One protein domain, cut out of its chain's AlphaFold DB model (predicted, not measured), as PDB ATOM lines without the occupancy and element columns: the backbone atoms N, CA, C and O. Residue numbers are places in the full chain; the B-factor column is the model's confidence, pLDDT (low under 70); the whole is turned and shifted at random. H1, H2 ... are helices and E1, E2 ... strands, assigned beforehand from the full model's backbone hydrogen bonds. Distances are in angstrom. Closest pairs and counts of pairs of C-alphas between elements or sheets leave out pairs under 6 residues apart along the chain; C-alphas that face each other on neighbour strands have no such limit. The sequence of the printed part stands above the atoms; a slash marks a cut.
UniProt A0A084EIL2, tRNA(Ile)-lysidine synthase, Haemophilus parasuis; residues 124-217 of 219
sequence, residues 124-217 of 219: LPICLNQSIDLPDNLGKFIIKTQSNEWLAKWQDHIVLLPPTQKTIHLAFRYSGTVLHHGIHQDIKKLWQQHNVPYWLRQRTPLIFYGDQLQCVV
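Overview. This is residues 124 to 217 of the 219 residues of the protein "tRNA(Ile)-lysidine synthase" of Haemophilus parasuis (UniProt A0A084EIL2). Two antiparallel sheets stand face to face as a loose sandwich: a strongly twisted wall of four strands, E1 to E4, and a smaller sheet of E5, E8 and E9. Beyond the edge strand E9 sits the small hairpin of E6 and E7, with the short helices H1 and H2 at that end, away from the four-stranded wall. The 94 printed residues hold nine named strands and two named helices, in the order E1 to E7, H1, H2, E8, E9, and the class is mostly strand. The whole is compact, with a radius of gyration of the C-alphas of 12.7 A and spans of 33 by 31 by 22 A.

Along the chain. Begin with the largest sheet. Find C-alpha 139 at (-23.272, 33.131, 39.780); from there E2, residues 139 to 146, runs 22.4 A. Beside it look for E1, residues 131 to 134, 9.5 A, and E3, residues 149 to 154, 16.4 A; then comes E4, residues 157 to 161, 12.9 A. The second sheet has E5, residues 168 to 171, 10.1 A; E8, residues 206 to 209, 10.2 A; and E9, residues 212 to 216, 11.9 A, which ends at C-alpha 216 (-36.886, 35.806, 47.321). Then find E6, residues 177 to 180, 9.1 A; E7, residues 183 to 186, 9.9 A; H1, residues 187 to 193, 9.9 A; and H2, residues 198 to 201, 5.4 A.

Arrangement. E1, E2, E3 and E4 form a meander, each strand the antiparallel neighbour of the one before. Look for N 132 and O 141 at 2.9 A in the hairpin E1 and E2, N 144 and O 151 at 2.8 A in E2 and E3, and N 152 and O 159 at 2.9 A in E3 and E4. Across to the second sheet, the closest C-alphas of E4 and E9 are those of Val 159 and Cys 215, 7.9 A apart. There E8 is the inner strand, antiparallel to both neighbours: N 206 and O 171 are 2.9 A apart, and N 214 and O 207 2.8 A. Residues 124 to 125 pair antiparallel with residues 169 to 170 of E5. The closest C-alphas of E6 and E9, Val 178 and Leu 213, are 6.4 A apart. In the hairpin E6 and E7, N 178 and O 185 are 2.8 A apart. H1 and H2 are close but not clearly touching, with the C-alphas of Trp 191 and Arg 201 7.1 A apart. In H1 every O i to N i+4 pair is within hydrogen-bond range; H2 is too short for one.

Size, cuts and confidence. The two C-alphas farthest apart, those of Ser 147 and Tyr 198, are 36.4 A apart. The printed part has no cut. No link is long; E4 to E5 is short and the others are tight. Mean pLDDT of the printed part is 88.7, and residues 181 to 182 are under 70.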
ATOM      1  N   LEU A 124     -34.359  24.042  40.103       95.31
ATOM      2  CA  LEU A 124     -33.050  23.537  40.516       95.31
ATOM      3  C   LEU A 124     -33.146  22.970  41.936       95.31
ATOM      4  O   LEU A 124     -33.387  23.743  42.865       95.31
ATOM      5  N   PRO A 125     -32.973  21.653  42.145       94.88
ATOM      6  CA  PRO A 125     -32.949  21.090  43.490       94.88
ATOM      7  C   PRO A 125     -31.736  21.618  44.266       94.88
ATOM      8  O   PRO A 125     -30.643  21.749  43.711       94.88
ATOM      9  N   ILE A 126     -31.926  21.912  45.554       94.44
ATOM     10  CA  ILE A 126     -30.868  22.421  46.431       94.44
ATOM     11  C   ILE A 126     -30.531  21.403  47.510       94.44
ATOM     12  O   ILE A 126     -31.390  20.991  48.288       94.44
ATOM     13  N   CYS A 127     -29.244  21.081  47.602       92.44
ATOM     14  CA  CYS A 127     -28.672  20.350  48.721       92.44
ATOM     15  C   CYS A 127     -28.050  21.331  49.721       92.44
ATOM     16  O   CYS A 127     -27.325  22.256  49.346       92.44
ATOM     17  N   LEU A 128     -28.320  21.121  51.009       92.19
ATOM     18  CA  LEU A 128     -27.731  21.922  52.078       92.19
ATOM     19  C   LEU A 128     -26.204  21.798  52.071       92.19
ATOM     20  O   LEU A 128     -25.652  20.726  51.831       92.19
ATOM     21  N   ASN A 129     -25.528  22.906  52.363       93.12
ATOM     22  CA  ASN A 129     -24.073  23.049  52.394       93.12
ATOM     23  C   ASN A 129     -23.362  22.742  51.063       93.12
ATOM     24  O   ASN A 129     -22.134  22.686  51.027       93.12
ATOM     25  N   GLN A 130     -24.108  22.620  49.962       94.06
ATOM     26  CA  GLN A 130     -23.565  22.445  48.623       94.06
ATOM     27  C   GLN A 130     -23.828  23.690  47.775       94.06
ATOM     28  O   GLN A 130     -24.941  24.210  47.709       94.06
ATOM     29  N   SER A 131     -22.771  24.180  47.130       94.06
ATOM     30  CA  SER A 131     -22.871  25.275  46.169       94.06
ATOM     31  C   SER A 131     -23.345  24.739  44.823       94.06
ATOM     32  O   SER A 131     -22.804  23.743  44.345       94.06
ATOM     33  N   ILE A 132     -24.270  25.448  44.181       95.19
ATOM     34  CA  ILE A 132     -24.665  25.198  42.793       95.19
ATOM     35  C   ILE A 132     -24.334  26.403  41.915       95.19
ATOM     36  O   ILE A 132     -24.407  27.551  42.368       95.19
ATOM     37  N   ASP A 133     -23.964  26.140  40.666       94.81
ATOM     38  CA  ASP A 133     -23.810  27.168  39.643       94.81
ATOM     39  C   ASP A 133     -25.171  27.443  39.000       94.81
ATOM     40  O   ASP A 133     -25.845  26.537  38.508       94.81
ATOM     41  N   LEU A 134     -25.597  28.705  39.040       94.00
ATOM     42  CA  LEU A 134     -26.837  29.137  38.415       94.00
ATOM     43  C   LEU A 134     -26.616  29.431  36.923       94.00
ATOM     44  O   LEU A 134     -25.554  29.932  36.537       94.00
ATOM     45  N   PRO A 135     -27.626  29.164  36.078       92.75
ATOM     46  CA  PRO A 135     -27.532  29.353  34.635       92.75
ATOM     47  C   PRO A 135     -27.362  30.827  34.248       92.75
ATOM     48  O   PRO A 135     -27.600  31.738  35.040       92.75
ATOM     49  N   ASP A 136     -26.971  31.045  32.991       92.88
ATOM     50  CA  ASP A 136     -26.878  32.365  32.354       92.88
ATOM     51  C   ASP A 136     -26.100  33.405  33.188       92.88
ATOM     52  O   ASP A 136     -26.514  34.556  33.351       92.88
ATOM     53  N   ASN A 137     -24.969  32.964  33.751       90.50
ATOM     54  CA  ASN A 137     -24.032  33.764  34.546       90.50
ATOM     55  C   ASN A 137     -24.651  34.443  35.780       90.50
ATOM     56  O   ASN A 137     -24.203  35.510  36.199       90.50
ATOM     57  N   LEU A 138     -25.664  33.827  36.397       91.38
ATOM     58  CA  LEU A 138     -26.249  34.330  37.645       91.38
ATOM     59  C   LEU A 138     -25.358  34.098  38.876       91.38
ATOM     60  O   LEU A 138     -25.661  34.610  39.955       91.38
ATOM     61  N   GLY A 139     -24.242  33.386  38.721       92.50
ATOM     62  CA  GLY A 139     -23.272  33.131  39.780       92.50
ATOM     63  C   GLY A 139     -23.619  31.894  40.602       92.50
ATOM     64  O   GLY A 139     -24.307  30.993  40.130       92.50
ATOM     65  N   LYS A 140     -23.121  31.842  41.838       94.19
ATOM     66  CA  LYS A 140     -23.277  30.685  42.724       94.19
ATOM     67  C   LYS A 140     -24.350  30.914  43.773       94.19
ATOM     68  O   LYS A 140     -24.472  32.013  44.321       94.19
ATOM     69  N   PHE A 141     -25.083  29.851  44.072       95.19
ATOM     70  CA  PHE A 141     -26.066  29.806  45.142       95.19
ATOM     71  C   PHE A 141     -25.702  28.716  46.147       95.19
ATOM     72  O   PHE A 141     -25.293  27.622  45.758       95.19
ATOM     73  N   ILE A 142     -25.858  29.003  47.438       95.06
ATOM     74  CA  ILE A 142     -25.628  28.033  48.512       95.06
ATOM     75  C   ILE A 142     -26.564  28.298  49.688       95.06
ATOM     76  O   ILE A 142     -26.798  29.449  50.047       95.06
ATOM     77  N   ILE A 143     -27.041  27.233  50.332       94.50
ATOM     78  CA  ILE A 143     -27.672  27.312  51.653       94.50
ATOM     79  C   ILE A 143     -26.713  26.706  52.667       94.50
ATOM     80  O   ILE A 143     -26.378  25.528  52.560       94.50
ATOM     81  N   LYS A 144     -26.258  27.497  53.639       93.44
ATOM     82  CA  LYS A 144     -25.425  27.022  54.747       93.44
ATOM     83  C   LYS A 144     -26.262  26.829  55.998       93.44
ATOM     84  O   LYS A 144     -27.044  27.703  56.357       93.44
ATOM     85  N   THR A 145     -26.066  25.718  56.688       90.44
ATOM     86  CA  THR A 145     -26.729  25.454  57.968       90.44
ATOM     87  C   THR A 145     -25.905  26.041  59.116       90.44
ATOM     88  O   THR A 145     -24.743  25.668  59.277       90.44
ATOM     89  N   GLN A 146     -26.489  26.929  59.920       85.62
ATOM     90  CA  GLN A 146     -25.953  27.374  61.210       85.62
ATOM     91  C   GLN A 146     -26.911  26.937  62.326       85.62
ATOM     92  O   GLN A 146     -28.087  26.721  62.060       85.62
ATOM     93  N   SER A 147     -26.412  26.757  63.551       77.88
ATOM     94  CA  SER A 147     -27.050  26.021  64.661       77.88
ATOM     95  C   SER A 147     -28.589  25.979  64.665       77.88
ATOM     96  O   SER A 147     -29.145  24.885  64.661       77.88
ATOM     97  N   ASN A 148     -29.264  27.137  64.601       80.62
ATOM     98  CA  ASN A 148     -30.733  27.236  64.595       80.62
ATOM     99  C   ASN A 148     -31.347  27.844  63.320       80.62
ATOM    100  O   ASN A 148     -32.570  27.913  63.218       80.62
ATOM    101  N   GLU A 149     -30.543  28.284  62.353       85.69
ATOM    102  CA  GLU A 149     -31.020  29.008  61.169       85.69
ATOM    103  C   GLU A 149     -30.217  28.628  59.928       85.69
ATOM    104  O   GLU A 149     -29.030  28.296  59.983       85.69
ATOM    105  N   TRP A 150     -30.862  28.674  58.769       91.56
ATOM    106  CA  TRP A 150     -30.184  28.451  57.500       91.56
ATOM    107  C   TRP A 150     -29.936  29.780  56.797       91.56
ATOM    108  O   TRP A 150     -30.789  30.659  56.773       91.56
ATOM    109  N   LEU A 151     -28.757  29.919  56.202       92.06
ATOM    110  CA  LEU A 151     -28.350  31.097  55.447       92.06
ATOM    111  C   LEU A 151     -28.331  30.758  53.965       92.06
ATOM    112  O   LEU A 151     -27.410  30.086  53.494       92.06
ATOM    113  N   ALA A 152     -29.325  31.241  53.225       92.19
ATOM    114  CA  ALA A 152     -29.275  31.241  51.771       92.19
ATOM    115  C   ALA A 152     -28.434  32.423  51.297       92.19
ATOM    116  O   ALA A 152     -28.714  33.567  51.650       92.19
ATOM    117  N   LYS A 153     -27.415  32.147  50.486       92.69
ATOM    118  CA  LYS A 153     -26.548  33.155  49.886       92.69
ATOM    119  C   LYS A 153     -26.603  33.067  48.367       92.69
ATOM    120  O   LYS A 153     -26.371  32.003  47.790       92.69
ATOM    121  N   TRP A 154     -26.818  34.216  47.741       93.06
ATOM    122  CA  TRP A 154     -26.682  34.424  46.305       93.06
ATOM    123  C   TRP A 154     -25.947  35.737  46.068       93.06
ATOM    124  O   TRP A 154     -26.430  36.790  46.473       93.06
ATOM    125  N   GLN A 155     -24.781  35.677  45.420       88.31
ATOM    126  CA  GLN A 155     -23.916  36.853  45.240       88.31
ATOM    127  C   GLN A 155     -23.625  37.533  46.597       88.31
ATOM    128  O   GLN A 155     -23.131  36.864  47.512       88.31
ATOM    129  N   ASP A 156     -23.959  38.816  46.740       86.12
ATOM    130  CA  ASP A 156     -23.785  39.602  47.968       86.12
ATOM    131  C   ASP A 156     -25.027  39.595  48.876       86.12
ATOM    132  O   ASP A 156     -25.034  40.212  49.939       86.12
ATOM    133  N   HIS A 157     -26.073  38.859  48.492       86.88
ATOM    134  CA  HIS A 157     -27.341  38.804  49.210       86.88
ATOM    135  C   HIS A 157     -27.420  37.570  50.097       86.88
ATOM    136  O   HIS A 157     -27.078  36.454  49.688       86.88
ATOM    137  N   ILE A 158     -27.893  37.778  51.325       89.00
ATOM    138  CA  ILE A 158     -28.051  36.742  52.340       89.00
ATOM    139  C   ILE A 158     -29.462  36.837  52.907       89.00
ATOM    140  O   ILE A 158     -29.907  37.917  53.291       89.00
ATOM    141  N   VAL A 159     -30.150  35.701  52.970       87.94
ATOM    142  CA  VAL A 159     -31.489  35.588  53.550       87.94
ATOM    143  C   VAL A 159     -31.493  34.481  54.594       87.94
ATOM    144  O   VAL A 159     -30.980  33.383  54.359       87.94
ATOM    145  N   LEU A 160     -32.079  34.790  55.748       89.12
ATOM    146  CA  LEU A 160     -32.329  33.826  56.809       89.12
ATOM    147  C   LEU A 160     -33.543  32.972  56.466       89.12
ATOM    148  O   LEU A 160     -34.575  33.464  56.006       89.12
ATOM    149  N   LEU A 161     -33.399  31.679  56.702       87.94
ATOM    150  CA  LEU A 161     -34.382  30.667  56.392       87.94
ATOM    151  C   LEU A 161     -34.652  29.806  57.629       87.94
ATOM    152  O   LEU A 161     -33.700  29.331  58.261       87.94
ATOM    153  N   PRO A 162     -35.929  29.533  57.951       88.06
ATOM    154  CA  PRO A 162     -36.254  28.565  58.984       88.06
ATOM    155  C   PRO A 162     -35.879  27.148  58.509       88.06
ATOM    156  O   PRO A 162     -36.114  26.822  57.336       88.06
ATOM    157  N   PRO A 163     -35.333  26.286  59.387       89.56
ATOM    158  CA  PRO A 163     -35.083  24.886  59.062       89.56
ATOM    159  C   PRO A 163     -36.359  24.143  58.650       89.56
ATOM    160  O   PRO A 163     -37.452  24.416  59.152       89.56
ATOM    161  N   THR A 164     -36.233  23.171  57.748       88.94
ATOM    162  CA  THR A 164     -37.369  22.361  57.284       88.94
ATOM    163  C   THR A 164     -36.956  20.927  56.961       88.94
ATOM    164  O   THR A 164     -35.785  20.639  56.748       88.94
ATOM    165  N   GLN A 165     -37.931  20.022  56.894       89.81
ATOM    166  CA  GLN A 165     -37.748  18.665  56.359       89.81
ATOM    167  C   GLN A 165     -38.255  18.532  54.913       89.81
ATOM    168  O   GLN A 165     -38.085  17.488  54.289       89.81
ATOM    169  N   LYS A 166     -38.898  19.576  54.372       92.38
ATOM    170  CA  LYS A 166     -39.381  19.596  52.987       92.38
ATOM    171  C   LYS A 166     -38.210  19.692  52.004       92.38
ATOM    172  O   LYS A 166     -37.164  20.255  52.314       92.38
ATOM    173  N   THR A 167     -38.419  19.203  50.785       93.31
ATOM    174  CA  THR A 167     -37.461  19.376  49.686       93.31
ATOM    175  C   THR A 167     -37.297  20.852  49.343       93.31
ATOM    176  O   THR A 167     -38.296  21.559  49.185       93.31
ATOM    177  N   ILE A 168     -36.053  21.294  49.175       94.50
ATOM    178  CA  ILE A 168     -35.728  22.670  48.806       94.50
ATOM    179  C   ILE A 168     -35.375  22.716  47.327       94.50
ATOM    180  O   ILE A 168     -34.577  21.912  46.842       94.50
ATOM    181  N   HIS A 169     -35.940  23.680  46.614       95.19
ATOM    182  CA  HIS A 169     -35.548  23.960  45.243       95.19
ATOM    183  C   HIS A 169     -35.600  25.458  44.954       95.19
ATOM    184  O   HIS A 169     -36.270  26.226  45.649       95.19
ATOM    185  N   LEU A 170     -34.876  25.864  43.916       94.94
ATOM    186  CA  LEU A 170     -35.003  27.179  43.319       94.94
ATOM    187  C   LEU A 170     -35.925  27.125  42.114       94.94
ATOM    188  O   LEU A 170     -35.845  26.193  41.315       94.94
ATOM    189  N   ALA A 171     -36.715  28.174  41.944       94.62
ATOM    190  CA  ALA A 171     -37.362  28.491  40.681       94.62
ATOM    191  C   ALA A 171     -37.136  29.970  40.342       94.62
ATOM    192  O   ALA A 171     -36.678  30.756  41.172       94.62
ATOM    193  N   PHE A 172     -37.465  30.354  39.112       92.44
ATOM    194  CA  PHE A 172     -37.257  31.720  38.609       92.44
ATOM    195  C   PHE A 172     -38.552  32.398  38.165       92.44
ATOM    196  O   PHE A 172     -38.556  33.542  37.714       92.44
ATOM    197  N   ARG A 173     -39.684  31.705  38.302       89.88
ATOM    198  CA  ARG A 173     -41.005  32.235  37.994       89.88
ATOM    199  C   ARG A 173     -41.963  31.919  39.121       89.88
ATOM    200  O   ARG A 173     -42.097  30.777  39.538       89.88
ATOM    201  N   TYR A 174     -42.676  32.947  39.560       87.00
ATOM    202  CA  TYR A 174     -43.773  32.802  40.496       87.00
ATOM    203  C   TYR A 174     -44.805  33.902  40.285       87.00
ATOM    204  O   TYR A 174     -44.470  35.053  39.991       87.00
ATOM    205  N   SER A 175     -46.069  33.535  40.448       83.88
ATOM    206  CA  SER A 175     -47.199  34.453  40.474       83.88
ATOM    207  C   SER A 175     -48.058  34.104  41.677       83.88
ATOM    208  O   SER A 175     -48.561  32.987  41.759       83.88
ATOM    209  N   GLY A 176     -48.223  35.047  42.596       83.75
ATOM    210  CA  GLY A 176     -48.979  34.822  43.819       83.75
ATOM    211  C   GLY A 176     -48.491  35.700  44.959       83.75
ATOM    212  O   GLY A 176     -47.779  36.691  44.752       83.75
ATOM    213  N   THR A 177     -48.882  35.318  46.168       82.00
ATOM    214  CA  THR A 177     -48.486  35.989  47.401       82.00
ATOM    215  C   THR A 177     -47.284  35.294  48.029       82.00
ATOM    216  O   THR A 177     -47.209  34.073  48.101       82.00
ATOM    217  N   VAL A 178     -46.333  36.093  48.492       79.31
ATOM    218  CA  VAL A 178     -45.137  35.654  49.208       79.31
ATOM    219  C   VAL A 178     -45.304  36.029  50.668       79.31
ATOM    220  O   VAL A 178     -45.782  37.126  50.965       79.31
ATOM    221  N   LEU A 179     -44.902  35.148  51.579       71.75
ATOM    222  CA  LEU A 179     -44.769  35.508  52.983       71.75
ATOM    223  C   LEU A 179     -43.424  36.219  53.170       71.75
ATOM    224  O   LEU A 179     -42.375  35.587  53.138       71.75
ATOM    225  N   HIS A 180     -43.445  37.536  53.349       70.31
ATOM    226  CA  HIS A 180     -42.243  38.334  53.583       70.31
ATOM    227  C   HIS A 180     -42.344  39.009  54.953       70.31
ATOM    228  O   HIS A 180     -43.280  39.769  55.200       70.31
ATOM    229  N   HIS A 181     -41.414  38.693  55.863       68.75
ATOM    230  CA  HIS A 181     -41.441  39.137  57.269       68.75
ATOM    231  C   HIS A 181     -42.792  38.889  57.973       68.75
ATOM    232  O   HIS A 181     -43.310  39.748  58.681       68.75
ATOM    233  N   GLY A 182     -43.403  37.720  57.741       68.44
ATOM    234  CA  GLY A 182     -44.689  37.354  58.349       68.44
ATOM    235  C   GLY A 182     -45.922  38.007  57.710       68.44
ATOM    236  O   GLY A 182     -47.037  37.749  58.153       68.44
ATOM    237  N   ILE A 183     -45.754  38.808  56.651       76.44
ATOM    238  CA  ILE A 183     -46.852  39.463  55.934       76.44
ATOM    239  C   ILE A 183     -46.978  38.858  54.535       76.44
ATOM    240  O   ILE A 183     -46.018  38.841  53.765       76.44
ATOM    241  N   HIS A 184     -48.180  38.404  54.178       79.75
ATOM    242  CA  HIS A 184     -48.481  38.004  52.805       79.75
ATOM    243  C   HIS A 184     -48.547  39.237  51.897       79.75
ATOM    244  O   HIS A 184     -49.407  40.102  52.069       79.75
ATOM    245  N   GLN A 185     -47.661  39.313  50.907       81.88
ATOM    246  CA  GLN A 185     -47.646  40.386  49.913       81.88
ATOM    247  C   GLN A 185     -47.586  39.807  48.502       81.88
ATOM    248  O   GLN A 185     -46.945  38.790  48.265       81.88
ATOM    249  N   ASP A 186     -48.252  40.455  47.547       88.25
ATOM    250  CA  ASP A 186     -48.100  40.108  46.131       88.25
ATOM    251  C   ASP A 186     -46.629  40.274  45.723       88.25
ATOM    252  O   ASP A 186     -46.022  41.317  45.993       88.25
ATOM    253  N   ILE A 187     -46.059  39.271  45.053       87.50
ATOM    254  CA  ILE A 187     -44.661  39.302  44.607       87.50
ATOM    255  C   ILE A 187     -44.343  40.542  43.752       87.50
ATOM    256  O   ILE A 187     -43.238  41.077  43.805       87.50
ATOM    257  N   LYS A 188     -45.323  41.078  43.012       86.94
ATOM    258  CA  LYS A 188     -45.184  42.335  42.264       86.94
ATOM    259  C   LYS A 188     -44.890  43.520  43.177       86.94
ATOM    260  O   LYS A 188     -44.084  44.367  42.795       86.94
ATOM    261  N   LYS A 189     -45.514  43.586  44.359       87.00
ATOM    262  CA  LYS A 189     -45.243  44.642  45.348       87.00
ATOM    263  C   LYS A 189     -43.829  44.507  45.896       87.00
ATOM    264  O   LYS A 189     -43.124  45.510  45.950       87.00
ATOM    265  N   LEU A 190     -43.392  43.279  46.185       86.38
ATOM    266  CA  LEU A 190     -42.025  43.013  46.631       86.38
ATOM    267  C   LEU A 190     -41.001  43.491  45.587       86.38
ATOM    268  O   LEU A 190     -40.091  44.252  45.905       86.38
ATOM    269  N   TRP A 191     -41.210  43.163  44.305       88.31
ATOM    270  CA  TRP A 191     -40.353  43.661  43.223       88.31
ATOM    271  C   TRP A 191     -40.308  45.186  43.128       88.31
ATOM    272  O   TRP A 191     -39.278  45.753  42.763       88.31
ATOM    273  N   GLN A 192     -41.423  45.862  43.403       86.81
ATOM    274  CA  GLN A 192     -41.484  47.321  43.386       86.81
ATOM    275  C   GLN A 192     -40.750  47.939  44.581       86.81
ATOM    276  O   GLN A 192     -39.998  48.890  44.369       86.81
ATOM    277  N   GLN A 193     -40.930  47.388  45.787       88.25
ATOM    278  CA  GLN A 193     -40.280  47.832  47.029       88.25
ATOM    279  C   GLN A 193     -38.755  47.696  46.952       88.25
ATOM    280  O   GLN A 193     -38.036  48.632  47.286       88.25
ATOM    281  N   HIS A 194     -38.278  46.568  46.422       85.62
ATOM    282  CA  HIS A 194     -36.852  46.289  46.224       85.62
ATOM    283  C   HIS A 194     -36.288  46.873  44.925       85.62
ATOM    284  O   HIS A 194     -35.154  46.608  44.546       85.62
ATOM    285  N   ASN A 195     -37.071  47.686  44.208       88.44
ATOM    286  CA  ASN A 195     -36.621  48.374  43.001       88.44
ATOM    287  C   ASN A 195     -36.065  47.424  41.921       88.44
ATOM    288  O   ASN A 195     -35.202  47.816  41.136       88.44
ATOM    289  N   VAL A 196     -36.585  46.193  41.847       89.38
ATOM    290  CA  VAL A 196     -36.093  45.160  40.930       89.38
ATOM    291  C   VAL A 196     -36.594  45.445  39.504       89.38
ATOM    292  O   VAL A 196     -37.821  45.456  39.264       89.38
ATOM    293  N   PRO A 197     -35.684  45.674  38.533       91.38
ATOM    294  CA  PRO A 197     -36.030  45.861  37.128       91.38
ATOM    295  C   PRO A 197     -36.763  44.656  36.546       91.38
ATOM    296  O   PRO A 197     -36.481  43.515  36.905       91.38
ATOM    297  N   TYR A 198     -37.690  44.892  35.613       91.00
ATOM    298  CA  TYR A 198     -38.580  43.840  35.104       91.00
ATOM    299  C   TYR A 198     -37.832  42.647  34.488       91.00
ATOM    300  O   TYR A 198     -38.267  41.513  34.655       91.00
ATOM    301  N   TRP A 199     -36.684  42.891  33.854       91.44
ATOM    302  CA  TRP A 199     -35.852  41.857  33.236       91.44
ATOM    303  C   TRP A 199     -35.046  41.014  34.229       91.44
ATOM    304  O   TRP A 199     -34.569  39.945  33.860       91.44
ATOM    305  N   LEU A 200     -34.878  41.473  35.476       91.19
ATOM    306  CA  LEU A 200     -34.217  40.699  36.532       91.19
ATOM    307  C   LEU A 200     -35.208  39.848  37.330       91.19
ATOM    308  O   LEU A 200     -34.814  38.821  37.862       91.19
ATOM    309  N   ARG A 201     -36.498  40.206  37.361       90.56
ATOM    310  CA  ARG A 201     -37.514  39.506  38.174       90.56
ATOM    311  C   ARG A 201     -37.627  38.016  37.862       90.56
ATOM    312  O   ARG A 201     -37.813  37.228  38.774       90.56
ATOM    313  N   GLN A 202     -37.508  37.642  36.588       89.94
ATOM    314  CA  GLN A 202     -37.539  36.239  36.141       89.94
ATOM    315  C   GLN A 202     -36.156  35.568  36.143       89.94
ATOM    316  O   GLN A 202     -35.949  34.533  35.516       89.94
ATOM    317  N   ARG A 203     -35.179  36.201  36.791       92.31
ATOM    318  CA  ARG A 203     -33.802  35.722  36.937       92.31
ATOM    319  C   ARG A 203     -33.342  35.727  38.390       92.31
ATOM    320  O   ARG A 203     -32.319  35.136  38.713       92.31
ATOM    321  N   THR A 204     -34.093  36.389  39.263       91.44
ATOM    322  CA  THR A 204     -33.888  36.364  40.701       91.44
ATOM    323  C   THR A 204     -34.293  34.997  41.259       91.44
ATOM    324  O   THR A 204     -35.437  34.584  41.048       91.44
ATOM    325  N   PRO A 205     -33.400  34.297  41.982       92.50
ATOM    326  CA  PRO A 205     -33.717  33.021  42.608       92.50
ATOM    327  C   PRO A 205     -34.841  33.136  43.644       92.50
ATOM    328  O   PRO A 205     -34.803  33.977  44.549       92.50
ATOM    329  N   LEU A 206     -35.822  32.247  43.524       92.56
ATOM    330  CA  LEU A 206     -36.940  32.086  44.447       92.56
ATOM    331  C   LEU A 206     -36.778  30.761  45.187       92.56
ATOM    332  O   LEU A 206     -36.636  29.728  44.539       92.56
ATOM    333  N   ILE A 207     -36.803  30.781  46.519       92.31
ATOM    334  CA  ILE A 207     -36.558  29.590  47.342       92.31
ATOM    335  C   ILE A 207     -37.888  28.972  47.762       92.31
ATOM    336  O   ILE A 207     -38.692  29.616  48.438       92.31
ATOM    337  N   PHE A 208     -38.094  27.709  47.404       92.75
ATOM    338  CA  PHE A 208     -39.304  26.951  47.709       92.75
ATOM    339  C   PHE A 208     -39.028  25.807  48.678       92.75
ATOM    340  O   PHE A 208     -38.014  25.119  48.563       92.75
ATOM    341  N   TYR A 209     -39.971  25.579  49.595       92.00
ATOM    342  CA  TYR A 209     -40.052  24.387  50.442       92.00
ATOM    343  C   TYR A 209     -41.266  23.556  50.021       92.00
ATOM    344  O   TYR A 209     -42.410  23.923  50.313       92.00
ATOM    345  N   GLY A 210     -41.035  22.431  49.343       90.00
ATOM    346  CA  GLY A 210     -42.096  21.777  48.567       90.00
ATOM    347  C   GLY A 210     -42.682  22.785  47.574       90.00
ATOM    348  O   GLY A 210     -41.927  23.513  46.947       90.00
ATOM    349  N   ASP A 211     -44.003  22.925  47.516       86.62
ATOM    350  CA  ASP A 211     -44.664  23.857  46.583       86.62
ATOM    351  C   ASP A 211     -44.845  25.286  47.132       86.62
ATOM    352  O   ASP A 211     -45.481  26.137  46.508       86.62
ATOM    353  N   GLN A 212     -44.318  25.570  48.327       86.31
ATOM    354  CA  GLN A 212     -44.502  26.857  48.995       86.31
ATOM    355  C   GLN A 212     -43.266  27.739  48.864       86.31
ATOM    356  O   GLN A 212     -42.198  27.407  49.387       86.31
ATOM    357  N   LEU A 213     -43.441  28.901  48.233       87.88
ATOM    358  CA  LEU A 213     -42.429  29.949  48.183       87.88
ATOM    359  C   LEU A 213     -42.152  30.473  49.597       87.88
ATOM    360  O   LEU A 213     -43.065  30.947  50.273       87.88
ATOM    361  N   GLN A 214     -40.894  30.409  50.019       85.50
ATOM    362  CA  GLN A 214     -40.454  30.897  51.325       85.50
ATOM    363  C   GLN A 214     -39.929  32.315  51.247       85.50
ATOM    364  O   GLN A 214     -40.339  33.179  52.015       85.50
ATOM    365  N   CYS A 215     -39.013  32.563  50.320       81.44
ATOM    366  CA  CYS A 215     -38.410  33.869  50.184       81.44
ATOM    367  C   CYS A 215     -37.862  34.087  48.780       81.44
ATOM    368  O   CYS A 215     -37.727  33.174  47.961       81.44
ATOM    369  N   VAL A 216     -37.552  35.348  48.527       82.50
ATOM    370  CA  VAL A 216     -36.886  35.806  47.321       82.50
ATOM    371  C   VAL A 216     -35.524  36.330  47.734       82.50
ATOM    372  O   VAL A 216     -35.437  37.110  48.682       82.50
ATOM    373  N   VAL A 217     -34.469  35.945  47.021       78.94
ATOM    374  CA  VAL A 217     -33.136  36.498  47.280       78.94
ATOM    375  C   VAL A 217     -32.952  37.749  46.429       78.94
ATOM    376  O   VAL A 217     -32.446  37.689  45.313       78.94
TER     377      VAL A 217